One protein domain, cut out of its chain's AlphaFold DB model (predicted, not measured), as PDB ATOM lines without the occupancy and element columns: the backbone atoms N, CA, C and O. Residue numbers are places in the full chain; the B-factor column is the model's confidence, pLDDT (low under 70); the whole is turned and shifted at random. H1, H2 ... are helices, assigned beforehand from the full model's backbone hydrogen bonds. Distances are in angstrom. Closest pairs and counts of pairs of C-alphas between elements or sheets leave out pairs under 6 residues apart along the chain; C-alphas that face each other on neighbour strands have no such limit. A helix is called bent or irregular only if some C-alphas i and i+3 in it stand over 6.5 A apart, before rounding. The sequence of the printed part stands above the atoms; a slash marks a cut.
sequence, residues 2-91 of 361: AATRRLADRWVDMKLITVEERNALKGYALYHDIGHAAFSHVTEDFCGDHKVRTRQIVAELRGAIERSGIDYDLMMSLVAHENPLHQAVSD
ATOM      1  N   ALA A   2     145.172 127.561 174.421       84.38
ATOM      2  CA  ALA A   2     145.702 128.267 175.604       84.38
ATOM      3  C   ALA A   2     147.023 129.024 175.347       84.38
ATOM      4  O   ALA A   2     147.202 130.134 175.851       84.38
ATOM      5  N   ALA A   3     147.928 128.450 174.545       87.56
ATOM      6  CA  ALA A   3     149.181 129.100 174.156       87.56
ATOM      7  C   ALA A   3     148.938 130.356 173.301       87.56
ATOM      8  O   ALA A   3     149.458 131.417 173.634       87.56
ATOM      9  N   THR A   4     148.082 130.259 172.275       90.56
ATOM     10  CA  THR A   4     147.700 131.396 171.419       90.56
ATOM     11  C   THR A   4     147.095 132.528 172.234       90.56
ATOM     12  O   THR A   4     147.487 133.675 172.067       90.56
ATOM     13  N   ARG A   5     146.181 132.211 173.164       91.81
ATOM     14  CA  ARG A   5     145.566 133.214 174.040       91.81
ATOM     15  C   ARG A   5     146.621 133.985 174.836       91.81
ATOM     16  O   ARG A   5     146.627 135.204 174.779       91.81
ATOM     17  N   ARG A   6     147.534 133.286 175.522       93.19
ATOM     18  CA  ARG A   6     148.599 133.930 176.316       93.19
ATOM     19  C   ARG A   6     149.538 134.785 175.465       93.19
ATOM     20  O   ARG A   6     149.989 135.825 175.929       93.19
ATOM     21  N   LEU A   7     149.853 134.330 174.250       94.81
ATOM     22  CA  LEU A   7     150.675 135.086 173.307       94.81
ATOM     23  C   LEU A   7     149.969 136.381 172.884       94.81
ATOM     24  O   LEU A   7     150.543 137.457 173.006       94.81
ATOM     25  N   ALA A   8     148.716 136.265 172.448       95.62
ATOM     26  CA  ALA A   8     147.931 137.380 171.943       95.62
ATOM     27  C   ALA A   8     147.591 138.400 173.047       95.62
ATOM     28  O   ALA A   8     147.684 139.596 172.804       95.62
ATOM     29  N   ASP A   9     147.266 137.949 174.268       96.19
ATOM     30  CA  ASP A   9     147.053 138.833 175.428       96.19
ATOM     31  C   ASP A   9     148.310 139.692 175.692       96.19
ATOM     32  O   ASP A   9     148.215 140.911 175.795       96.19
ATOM     33  N   ARG A  10     149.506 139.083 175.672       96.56
ATOM     34  CA  ARG A  10     150.772 139.817 175.839       96.56
ATOM     35  C   ARG A  10     151.016 140.831 174.719       96.56
ATOM     36  O   ARG A  10     151.530 141.915 174.975       96.56
ATOM     37  N   TRP A  11     150.698 140.476 173.476       97.50
ATOM     38  CA  TRP A  11     150.872 141.386 172.341       97.50
ATOM     39  C   TRP A  11     149.934 142.594 172.415       97.50
ATOM     40  O   TRP A  11     150.352 143.683 172.032       97.50
ATOM     41  N   VAL A  12     148.730 142.438 172.975       97.75
ATOM     42  CA  VAL A  12     147.841 143.572 173.284       97.75
ATOM     43  C   VAL A  12     148.449 144.473 174.358       97.75
ATOM     44  O   VAL A  12     148.516 145.685 174.160       97.75
ATOM     45  N   ASP A  13     148.956 143.905 175.457       97.56
ATOM     46  CA  ASP A  13     149.584 144.685 176.539       97.56
ATOM     47  C   ASP A  13     150.796 145.497 176.038       97.56
ATOM     48  O   ASP A  13     151.038 146.623 176.473       97.56
ATOM     49  N   MET A  14     151.539 144.936 175.078       96.56
ATOM     50  CA  MET A  14     152.677 145.576 174.409       96.56
ATOM     51  C   MET A  14     152.275 146.515 173.261       96.56
ATOM     52  O   MET A  14     153.154 147.130 172.660       96.56
ATOM     53  N   LYS A  15     150.977 146.641 172.954       97.06
ATOM     54  CA  LYS A  15     150.436 147.429 171.831       97.06
ATOM     55  C   LYS A  15     150.970 147.003 170.455       97.06
ATOM     56  O   LYS A  15     151.104 147.833 169.562       97.06
ATOM     57  N   LEU A  16     151.281 145.717 170.293       97.06
ATOM     58  CA  LEU A  16     151.698 145.123 169.017       97.06
ATOM     59  C   LEU A  16     150.504 144.715 168.148       97.06
ATOM     60  O   LEU A  16     150.629 144.669 166.931       97.06
ATOM     61  N   ILE A  17     149.371 144.400 168.782       97.81
ATOM     62  CA  ILE A  17     148.091 144.100 168.128       97.81
ATOM     63  C   ILE A  17     146.942 144.742 168.911       97.81
ATOM     64  O   ILE A  17     147.093 145.065 170.096       97.81
ATOM     65  N   THR A  18     145.780 144.878 168.282       97.81
ATOM     66  CA  THR A  18     144.559 145.364 168.936       97.81
ATOM     67  C   THR A  18     143.803 144.259 169.684       97.81
ATOM     68  O   THR A  18     144.078 143.059 169.571       97.81
ATOM     69  N   VAL A  19     142.805 144.664 170.476       97.44
ATOM     70  CA  VAL A  19     141.910 143.743 171.195       97.44
ATOM     71  C   VAL A  19     141.066 142.919 170.213       97.44
ATOM     72  O   VAL A  19     140.813 141.732 170.456       97.44
ATOM     73  N   GLU A  20     140.666 143.533 169.101       97.75
ATOM     74  CA  GLU A  20     139.914 142.931 168.002       97.75
ATOM     75  C   GLU A  20     140.765 141.877 167.283       97.75
ATOM     76  O   GLU A  20     140.341 140.725 167.162       97.75
ATOM     77  N   GLU A  21     142.005 142.222 166.916       98.00
ATOM     78  CA  GLU A  21     142.978 141.300 166.314       98.00
ATOM     79  C   GLU A  21     143.270 140.109 167.222       98.00
ATOM     80  O   GLU A  21     143.301 138.965 166.769       98.00
ATOM     81  N   ARG A  22     143.404 140.340 168.532       97.50
ATOM     82  CA  ARG A  22     143.555 139.268 169.519       97.50
ATOM     83  C   ARG A  22     142.358 138.313 169.519       97.50
ATOM     84  O   ARG A  22     142.540 137.096 169.606       97.50
ATOM     85  N   ASN A  23     141.132 138.837 169.475       97.38
ATOM     86  CA  ASN A  23     139.923 138.010 169.460       97.38
ATOM     87  C   ASN A  23     139.811 137.209 168.153       97.38
ATOM     88  O   ASN A  23     139.594 135.996 168.213       97.38
ATOM     89  N   ALA A  24     140.049 137.854 167.010       97.94
ATOM     90  CA  ALA A  24     140.102 137.206 165.703       97.94
ATOM     91  C   ALA A  24     141.183 136.117 165.648       97.94
ATOM     92  O   ALA A  24     140.908 134.998 165.226       97.94
ATOM     93  N   LEU A  25     142.382 136.383 166.173       97.69
ATOM     94  CA  LEU A  25     143.479 135.416 166.219       97.69
ATOM     95  C   LEU A  25     143.144 134.183 167.065       97.69
ATOM     96  O   LEU A  25     143.482 133.058 166.694       97.69
ATOM     97  N   LYS A  26     142.452 134.366 168.194       96.12
ATOM     98  CA  LYS A  26     141.956 133.247 169.011       96.12
ATOM     99  C   LYS A  26     140.912 132.420 168.261       96.12
ATOM    100  O   LYS A  26     140.957 131.196 168.357       96.12
ATOM    101  N   GLY A  27     140.004 133.075 167.535       96.50
ATOM    102  CA  GLY A  27     139.029 132.413 166.667       96.50
ATOM    103  C   GLY A  27     139.711 131.602 165.569       96.50
ATOM    104  O   GLY A  27     139.485 130.401 165.461       96.50
ATOM    105  N   TYR A  28     140.635 132.220 164.834       97.31
ATOM    106  CA  TYR A  28     141.421 131.548 163.802       97.31
ATOM    107  C   TYR A  28     142.160 130.323 164.357       97.31
ATOM    108  O   TYR A  28     142.043 129.230 163.811       97.31
ATOM    109  N   ALA A  29     142.838 130.458 165.500       96.38
ATOM    110  CA  ALA A  29     143.528 129.340 166.138       96.38
ATOM    111  C   ALA A  29     142.600 128.194 166.565       96.38
ATOM    112  O   ALA A  29     143.051 127.054 166.658       96.38
ATOM    113  N   LEU A  30     141.329 128.474 166.863       95.81
ATOM    114  CA  LEU A  30     140.343 127.443 167.178       95.81
ATOM    115  C   LEU A  30     139.881 126.703 165.918       95.81
ATOM    116  O   LEU A  30     139.747 125.485 165.954       95.81
ATOM    117  N   TYR A  31     139.649 127.435 164.827       95.81
ATOM    118  CA  TYR A  31     138.990 126.905 163.633       95.81
ATOM    119  C   TYR A  31     139.934 126.477 162.502       95.81
ATOM    120  O   TYR A  31     139.451 125.871 161.553       95.81
ATOM    121  N   HIS A  32     141.241 126.763 162.565       94.38
ATOM    122  CA  HIS A  32     142.172 126.531 161.444       94.38
ATOM    123  C   HIS A  32     142.092 125.115 160.833       94.38
ATOM    124  O   HIS A  32     142.033 124.990 159.609       94.38
ATOM    125  N   ASP A  33     141.957 124.090 161.679       94.31
ATOM    126  CA  ASP A  33     141.940 122.673 161.290       94.31
ATOM    127  C   ASP A  33     140.535 122.051 161.185       94.31
ATOM    128  O   ASP A  33     140.407 120.852 160.935       94.31
ATOM    129  N   ILE A  34     139.457 122.834 161.349       95.12
ATOM    130  CA  ILE A  34     138.080 122.295 161.374       95.12
ATOM    131  C   ILE A  34     137.666 121.624 160.053       95.12
ATOM    132  O   ILE A  34     136.751 120.807 160.034       95.12
ATOM    133  N   GLY A  35     138.331 121.963 158.944       94.31
ATOM    134  CA  GLY A  35     138.057 121.404 157.624       94.31
ATOM    135  C   GLY A  35     138.661 120.025 157.355       94.31
ATOM    136  O   GLY A  35     138.328 119.431 156.325       94.31
ATOM    137  N   HIS A  36     139.535 119.499 158.223       94.12
ATOM    138  CA  HIS A  36     140.173 118.201 157.993       94.12
ATOM    139  C   HIS A  36     139.158 117.052 157.973       94.12
ATOM    140  O   HIS A  36     138.340 116.897 158.877       94.12
ATOM    141  N   ALA A  37     139.241 116.223 156.934       93.50
ATOM    142  CA  ALA A  37     138.504 114.969 156.845       93.50
ATOM    143  C   ALA A  37     139.167 113.869 157.692       93.50
ATOM    144  O   ALA A  37     140.343 113.980 158.069       93.50
ATOM    145  N   ALA A  38     138.434 112.778 157.928       94.44
ATOM    146  CA  ALA A  38     138.972 111.562 158.531       94.44
ATOM    147  C   ALA A  38     140.270 111.126 157.843       94.44
ATOM    148  O   ALA A  38     140.331 111.056 156.613       94.44
ATOM    149  N   PHE A  39     141.310 110.831 158.624       93.06
ATOM    150  CA  PHE A  39     142.647 110.505 158.111       93.06
ATOM    151  C   PHE A  39     143.124 111.444 156.984       93.06
ATOM    152  O   PHE A  39     143.621 110.957 155.969       93.06
ATOM    153  N   SER A  40     142.976 112.765 157.138       88.62
ATOM    154  CA  SER A  40     143.213 113.792 156.101       88.62
ATOM    155  C   SER A  40     144.423 113.551 155.186       88.62
ATOM    156  O   SER A  40     144.299 113.625 153.970       88.62
ATOM    157  N   HIS A  41     145.580 113.145 155.718       84.12
ATOM    158  CA  HIS A  41     146.762 112.820 154.901       84.12
ATOM    159  C   HIS A  41     146.552 111.721 153.851       84.12
ATOM    160  O   HIS A  41     147.332 111.619 152.904       84.12
ATOM    161  N   VAL A  42     145.554 110.870 154.042       89.69
ATOM    162  CA  VAL A  42     145.141 109.822 153.117       89.69
ATOM    163  C   VAL A  42     143.943 110.281 152.282       89.69
ATOM    164  O   VAL A  42     143.912 109.978 151.098       89.69
ATOM    165  N   THR A  43     142.986 111.015 152.846       91.75
ATOM    166  CA  THR A  43     141.718 111.340 152.166       91.75
ATOM    167  C   THR A  43     141.727 112.642 151.359       91.75
ATOM    168  O   THR A  43     140.887 112.785 150.475       91.75
ATOM    169  N   GLU A  44     142.676 113.556 151.591       86.12
ATOM    170  CA  GLU A  44     142.771 114.854 150.893       86.12
ATOM    171  C   GLU A  44     142.766 114.716 149.360       86.12
ATOM    172  O   GLU A  44     142.114 115.501 148.673       86.12
ATOM    173  N   ASP A  45     143.402 113.672 148.818       86.56
ATOM    174  CA  ASP A  45     143.467 113.405 147.371       86.56
ATOM    175  C   ASP A  45     142.076 113.107 146.767       86.56
ATOM    176  O   ASP A  45     141.872 113.254 145.562       86.56
ATOM    177  N   PHE A  46     141.105 112.709 147.596       88.94
ATOM    178  CA  PHE A  46     139.733 112.396 147.189       88.94
ATOM    179  C   PHE A  46     138.766 113.562 147.398       88.94
ATOM    180  O   PHE A  46     137.819 113.717 146.627       88.94
ATOM    181  N   CYS A  47     138.967 114.343 148.462       87.00
ATOM    182  CA  CYS A  47     137.987 115.323 148.924       87.00
ATOM    183  C   CYS A  47     138.434 116.789 148.807       87.00
ATOM    184  O   CYS A  47     137.637 117.690 149.059       87.00
ATOM    185  N   GLY A  48     139.679 117.036 148.392       86.50
ATOM    186  CA  GLY A  48     140.235 118.372 148.194       86.50
ATOM    187  C   GLY A  48     140.925 118.956 149.429       86.50
ATOM    188  O   GLY A  48     141.080 118.308 150.463       86.50
ATOM    189  N   ASP A  49     141.370 120.208 149.294       88.06
ATOM    190  CA  ASP A  49     142.142 120.930 150.311       88.06
ATOM    191  C   ASP A  49     141.277 121.282 151.536       88.06
ATOM    192  O   ASP A  49     140.274 122.000 151.425       88.06
ATOM    193  N   HIS A  50     141.707 120.837 152.724       90.56
ATOM    194  CA  HIS A  50     141.047 121.128 154.000       90.56
ATOM    195  C   HIS A  50     140.855 122.632 154.232       90.56
ATOM    196  O   HIS A  50     139.877 123.022 154.861       90.56
ATOM    197  N   LYS A  51     141.717 123.503 153.688       91.00
ATOM    198  CA  LYS A  51     141.587 124.962 153.835       91.00
ATOM    199  C   LYS A  51     140.350 125.517 153.144       91.00
ATOM    200  O   LYS A  51     139.727 126.446 153.659       91.00
ATOM    201  N   VAL A  52     139.987 124.964 151.985       92.06
ATOM    202  CA  VAL A  52     138.759 125.352 151.274       92.06
ATOM    203  C   VAL A  52     137.554 125.006 152.138       92.06
ATOM    204  O   VAL A  52     136.673 125.842 152.335       92.06
ATOM    205  N   ARG A  53     137.567 123.812 152.732       92.56
ATOM    206  CA  ARG A  53     136.503 123.360 153.621       92.56
ATOM    207  C   ARG A  53     136.451 124.127 154.939       92.56
ATOM    208  O   ARG A  53     135.364 124.500 155.366       92.56
ATOM    209  N   THR A  54     137.596 124.446 155.543       94.94
ATOM    210  CA  THR A  54     137.672 125.323 156.719       94.94
ATOM    211  C   THR A  54     136.946 126.639 156.438       94.94
ATOM    212  O   THR A  54     136.123 127.057 157.244       94.94
ATOM    213  N   ARG A  55     137.167 127.269 155.273       95.00
ATOM    214  CA  ARG A  55     136.462 128.512 154.900       95.00
ATOM    215  C   ARG A  55     134.949 128.322 154.770       95.00
ATOM    216  O   ARG A  55     134.209 129.192 155.212       95.00
ATOM    217  N   GLN A  56     134.500 127.212 154.183       94.00
ATOM    218  CA  GLN A  56     133.071 126.899 154.040       94.00
ATOM    219  C   GLN A  56     132.399 126.727 155.407       94.00
ATOM    220  O   GLN A  56     131.439 127.433 155.705       94.00
ATOM    221  N   ILE A  57     132.965 125.877 156.271       94.88
ATOM    222  CA  ILE A  57     132.441 125.626 157.622       94.88
ATOM    223  C   ILE A  57     132.438 126.919 158.442       94.88
ATOM    224  O   ILE A  57     131.454 127.252 159.096       94.88
ATOM    225  N   VAL A  58     133.528 127.690 158.401       96.06
ATOM    226  CA  VAL A  58     133.608 128.958 159.134       96.06
ATOM    227  C   VAL A  58     132.553 129.954 158.642       96.06
ATOM    228  O   VAL A  58     131.957 130.643 159.471       96.06
ATOM    229  N   ALA A  59     132.264 130.000 157.339       95.81
ATOM    230  CA  ALA A  59     131.218 130.862 156.791       95.81
ATOM    231  C   ALA A  59     129.818 130.502 157.304       95.81
ATOM    232  O   ALA A  59     129.049 131.396 157.663       95.81
ATOM    233  N   GLU A  60     129.510 129.210 157.427       96.75
ATOM    234  CA  GLU A  60     128.260 128.734 158.039       96.75
ATOM    235  C   GLU A  60     128.158 129.121 159.524       96.75
ATOM    236  O   GLU A  60     127.068 129.357 160.051       96.75
ATOM    237  N   LEU A  61     129.300 129.262 160.202       96.69
ATOM    238  CA  LEU A  61     129.388 129.640 161.611       96.69
ATOM    239  C   LEU A  61     129.392 131.157 161.860       96.69
ATOM    240  O   LEU A  61     129.462 131.550 163.031       96.69
ATOM    241  N   ARG A  62     129.281 132.020 160.830       97.50
ATOM    242  CA  ARG A  62     129.388 133.495 160.964       97.50
ATOM    243  C   ARG A  62     128.605 134.037 162.159       97.50
ATOM    244  O   ARG A  62     129.181 134.667 163.041       97.50
ATOM    245  N   GLY A  63     127.310 133.731 162.241       97.44
ATOM    246  CA  GLY A  63     126.460 134.264 163.309       97.44
ATOM    247  C   GLY A  63     126.860 133.787 164.713       97.44
ATOM    248  O   GLY A  63     126.681 134.518 165.685       97.44
ATOM    249  N   ALA A  64     127.403 132.573 164.855       97.00
ATOM    250  CA  ALA A  64     127.911 132.083 166.138       97.00
ATOM    251  C   ALA A  64     129.234 132.763 166.524       97.00
ATOM    252  O   ALA A  64     129.427 133.107 167.692       97.00
ATOM    253  N   ILE A  65     130.108 132.998 165.543       97.00
ATOM    254  CA  ILE A  65     131.380 133.708 165.708       97.00
ATOM    255  C   ILE A  65     131.127 135.157 166.142       97.00
ATOM    256  O   ILE A  65     131.660 135.583 167.168       97.00
ATOM    257  N   GLU A  66     130.242 135.877 165.453       96.69
ATOM    258  CA  GLU A  66     129.909 137.270 165.780       96.69
ATOM    259  C   GLU A  66     129.287 137.392 167.181       96.69
ATOM    260  O   GLU A  66     129.698 138.238 167.976       96.69
ATOM    261  N   ARG A  67     128.378 136.476 167.561       97.00
ATOM    262  CA  ARG A  67     127.816 136.422 168.928       97.00
ATOM    263  C   ARG A  67     128.862 136.184 170.018       97.00
ATOM    264  O   ARG A  67     128.614 136.522 171.172       97.00
ATOM    265  N   SER A  68     130.014 135.606 169.678       95.12
ATOM    266  CA  SER A  68     131.121 135.404 170.621       95.12
ATOM    267  C   SER A  68     132.008 136.647 170.811       95.12
ATOM    268  O   SER A  68     132.950 136.608 171.604       95.12
ATOM    269  N   GLY A  69     131.708 137.753 170.116       94.56
ATOM    270  CA  GLY A  69     132.492 138.991 170.167       94.56
ATOM    271  C   GLY A  69     133.757 138.952 169.305       94.56
ATOM    272  O   GLY A  69     134.708 139.692 169.567       94.56
ATOM    273  N   ILE A  70     133.796 138.057 168.315       97.44
ATOM    274  CA  ILE A  70     134.857 137.981 167.312       97.44
ATOM    275  C   ILE A  70     134.384 138.718 166.061       97.44
ATOM    276  O   ILE A  70     133.304 138.430 165.549       97.44
ATOM    277  N   ASP A  71     135.212 139.633 165.555       97.81
ATOM    278  CA  ASP A  71     135.037 140.199 164.219       97.81
ATOM    279  C   ASP A  71     135.277 139.093 163.182       97.81
ATOM    280  O   ASP A  71     136.395 138.582 163.033       97.81
ATOM    281  N   TYR A  72     134.199 138.679 162.515       98.12
ATOM    282  CA  TYR A  72     134.235 137.592 161.549       98.12
ATOM    283  C   TYR A  72     135.106 137.929 160.337       98.12
ATOM    284  O   TYR A  72     135.868 137.072 159.897       98.12
ATOM    285  N   ASP A  73     135.007 139.142 159.792       98.12
ATOM    286  CA  ASP A  73     135.699 139.501 158.553       98.12
ATOM    287  C   ASP A  73     137.208 139.604 158.806       98.12
ATOM    288  O   ASP A  73     138.015 139.071 158.035       98.12
ATOM    289  N   LEU A  74     137.595 140.151 159.963       98.25
ATOM    290  CA  LEU A  74     138.979 140.117 160.420       98.25
ATOM    291  C   LEU A  74     139.471 138.677 160.622       98.25
ATOM    292  O   LEU A  74     140.546 138.324 160.138       98.25
ATOM    293  N   MET A  75     138.691 137.815 161.282       97.75
ATOM    294  CA  MET A  75     139.059 136.407 161.455       97.75
ATOM    295  C   MET A  75     139.193 135.679 160.109       97.75
ATOM    296  O   MET A  75     140.129 134.904 159.920       97.75
ATOM    297  N   MET A  76     138.302 135.948 159.154       97.69
ATOM    298  CA  MET A  76     138.353 135.353 157.822       97.69
ATOM    299  C   MET A  76     139.572 135.799 157.027       97.69
ATOM    300  O   MET A  76     140.154 134.965 156.339       97.69
ATOM    301  N   SER A  77     140.025 137.046 157.179       97.88
ATOM    302  CA  SER A  77     141.293 137.489 156.580       97.88
ATOM    303  C   SER A  77     142.496 136.688 157.109       97.88
ATOM    304  O   SER A  77     143.443 136.417 156.366       97.88
ATOM    305  N   LEU A  78     142.445 136.223 158.369       97.62
ATOM    306  CA  LEU A  78     143.454 135.321 158.939       97.62
ATOM    307  C   LEU A  78     143.323 133.904 158.376       97.62
ATOM    308  O   LEU A  78     144.332 133.318 158.004       97.62
ATOM    309  N   VAL A  79     142.101 133.367 158.258       96.12
ATOM    310  CA  VAL A  79     141.829 132.049 157.642       96.12
ATOM    311  C   VAL A  79     142.261 132.021 156.171       96.12
ATOM    312  O   VAL A  79     142.772 131.014 155.677       96.12
ATOM    313  N   ALA A  80     142.078 133.131 155.457       94.69
ATOM    314  CA  ALA A  80     142.473 133.291 154.064       94.69
ATOM    315  C   ALA A  80     143.986 133.498 153.874       94.69
ATOM    316  O   ALA A  80     144.461 133.367 152.749       94.69
ATOM    317  N   HIS A  81     144.735 133.735 154.962       95.12
ATOM    318  CA  HIS A  81     146.161 134.105 154.966       95.12
ATOM    319  C   HIS A  81     146.424 135.459 154.276       95.12
ATOM    320  O   HIS A  81     147.511 135.698 153.758       95.12
ATOM    321  N   GLU A  82     145.433 136.355 154.273       96.69
ATOM    322  CA  GLU A  82     145.529 137.719 153.730       96.69
ATOM    323  C   GLU A  82     146.087 138.696 154.770       96.69
ATOM    324  O   GLU A  82     146.879 139.579 154.446       96.69
ATOM    325  N   ASN A  83     145.706 138.517 156.039       97.38
ATOM    326  CA  ASN A  83     146.254 139.288 157.149       97.38
ATOM    327  C   ASN A  83     147.498 138.578 157.723       97.38
ATOM    328  O   ASN A  83     147.359 137.453 158.219       97.38
ATOM    329  N   PRO A  84     148.690 139.219 157.734       97.31
ATOM    330  CA  PRO A  84     149.949 138.601 158.158       97.31
ATOM    331  C   PRO A  84     149.950 138.017 159.577       97.31
ATOM    332  O   PRO A  84     150.732 137.107 159.858       97.31
ATOM    333  N   LEU A  85     149.052 138.468 160.459       97.69
ATOM    334  CA  LEU A  85     148.904 137.942 161.818       97.69
ATOM    335  C   LEU A  85     148.553 136.440 161.843       97.69
ATOM    336  O   LEU A  85     148.804 135.766 162.845       97.69
ATOM    337  N   HIS A  86     148.067 135.872 160.730       96.81
ATOM    338  CA  HIS A  86     147.855 134.429 160.581       96.81
ATOM    339  C   HIS A  86     149.128 133.607 160.888       96.81
ATOM    340  O   HIS A  86     149.043 132.496 161.420       96.81
ATOM    341  N   GLN A  87     150.315 134.175 160.632       96.50
ATOM    342  CA  GLN A  87     151.615 133.563 160.927       96.50
ATOM    343  C   GLN A  87     151.759 133.183 162.410       96.50
ATOM    344  O   GLN A  87     152.447 132.219 162.736       96.50
ATOM    345  N   ALA A  88     151.070 133.872 163.326       96.69
ATOM    346  CA  ALA A  88     151.135 133.549 164.751       96.69
ATOM    347  C   ALA A  88     150.591 132.147 165.060       96.69
ATOM    348  O   ALA A  88     151.007 131.525 166.038       96.69
ATOM    349  N   VAL A  89     149.700 131.621 164.217       96.69
ATOM    350  CA  VAL A  89     149.210 130.241 164.305       96.69
ATOM    351  C   VAL A  89     149.936 129.360 163.298       96.69
ATOM    352  O   VAL A  89     150.550 128.386 163.717       96.69
ATOM    353  N   SER A  90     149.925 129.735 162.015       94.56
ATOM    354  CA  SER A  90     150.271 128.844 160.898       94.56
ATOM    355  C   SER A  90     151.673 129.055 160.312       94.56
ATOM    356  O   SER A  90     151.946 128.597 159.199       94.56
ATOM    357  N   ASP A  91     152.561 129.800 160.982       93.69
ATOM    358  CA  ASP A  91     153.954 129.882 160.534       93.69
ATOM    359  C   ASP A  91     154.607 128.487 160.510       93.69
ATOM    360  O   ASP A  91     154.452 127.673 161.423       93.69
TER     361      ASP A  91
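This is residues 2 to 91 of the 361 residues of an uncharacterized protein of Candidatus Kaiserbacteria bacterium RIFCSPHIGHO2_01_FULL_56_24 (UniProt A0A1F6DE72). H2 runs through the middle of this all-helix domain; H1 folds back beside it as a helical hairpin, and H6 crosses H2 on the side away from H1. H7 packs on residues 25 to 29 of H2, H5 lies on the side of H2 away from H7, and H4 leads to H5 from the small H3, which sits at the far end of the long axis and touches no helix. The printed part has 90 residues with seven named helices, H1 to H7 in that order, and no named strand. It is compact, with a radius of gyration of the C-alphas of 13.7 A, yet elongated in outline, spanning 45 by 27 by 23 A.

H1 covers residues 2 to 13, 16.9 A long, and begins at C-alpha 2 at (145.702, 128.267, 175.604). H2, residues 19 to 31, is the longest at 18.7 A. H3 is residues 40 to 47, 9.0 A, with C-alpha 40 at (143.213, 113.792, 156.101); it is irregular, but only just, with C-alphas 42 and 45 lying 7.0 A apart. H4, residues 50 to 60, measures 15.4 A, and H5, residues 62 to 67, 8.6 A. H6 is residues 72 to 79, 10.2 A, and H7 is residues 84 to 90, 10.1 A, ending at C-alpha 90 at (150.271, 128.844, 160.898).

H1 and H2 touch at a shallow tilt of 14 degrees, opposite ways; their closest C-alphas, of Ala 8 and Arg 22, are 5.3 A apart. H3 and H4 are close but not clearly touching, with the C-alphas of Glu 44 and His 50 closest at 7.2 A. H4 and H5 meet only through their link. H6 is the hub, touching four helices. It touches H2 at a steep tilt of 57 degrees, the same way, closest at the C-alphas of Ala 24 and Met 75, 4.4 A. H4 and H6 only just touch, with 3 pairs of C-alphas within 8 A, the closest those of Arg 55 and Val 79 at 7.0 A; their tilt is a shallow 6 degrees, opposite ways. H5 and H6 only just touch, and only at the corner, closest at the C-alphas of Glu 66 and Tyr 72, 6.1 A. H6 and H7 touch only at the corner, closest at the C-alphas of Leu 78 and His 86, 4.8 A. H7 touches H2 at residues 25 to 29 alone, closest at the C-alphas of Ala 29 and Val 89, 6.0 A. H1 and H6 are apart. Every O i to N i+4 pair is within hydrogen-bond range in H1, H2, H4, H5 and H6; H3 has 2 of 4, and H7 has 1 of 3 beside 3 of 4 O i to N i+3 pairs.

The two C-alphas farthest apart, of Met 14 and Phe 46, are 44.8 A from each other. The printed part has no cut, and no link is long. The mean pLDDT of the printed part is 94.8, and no printed residue is under 70.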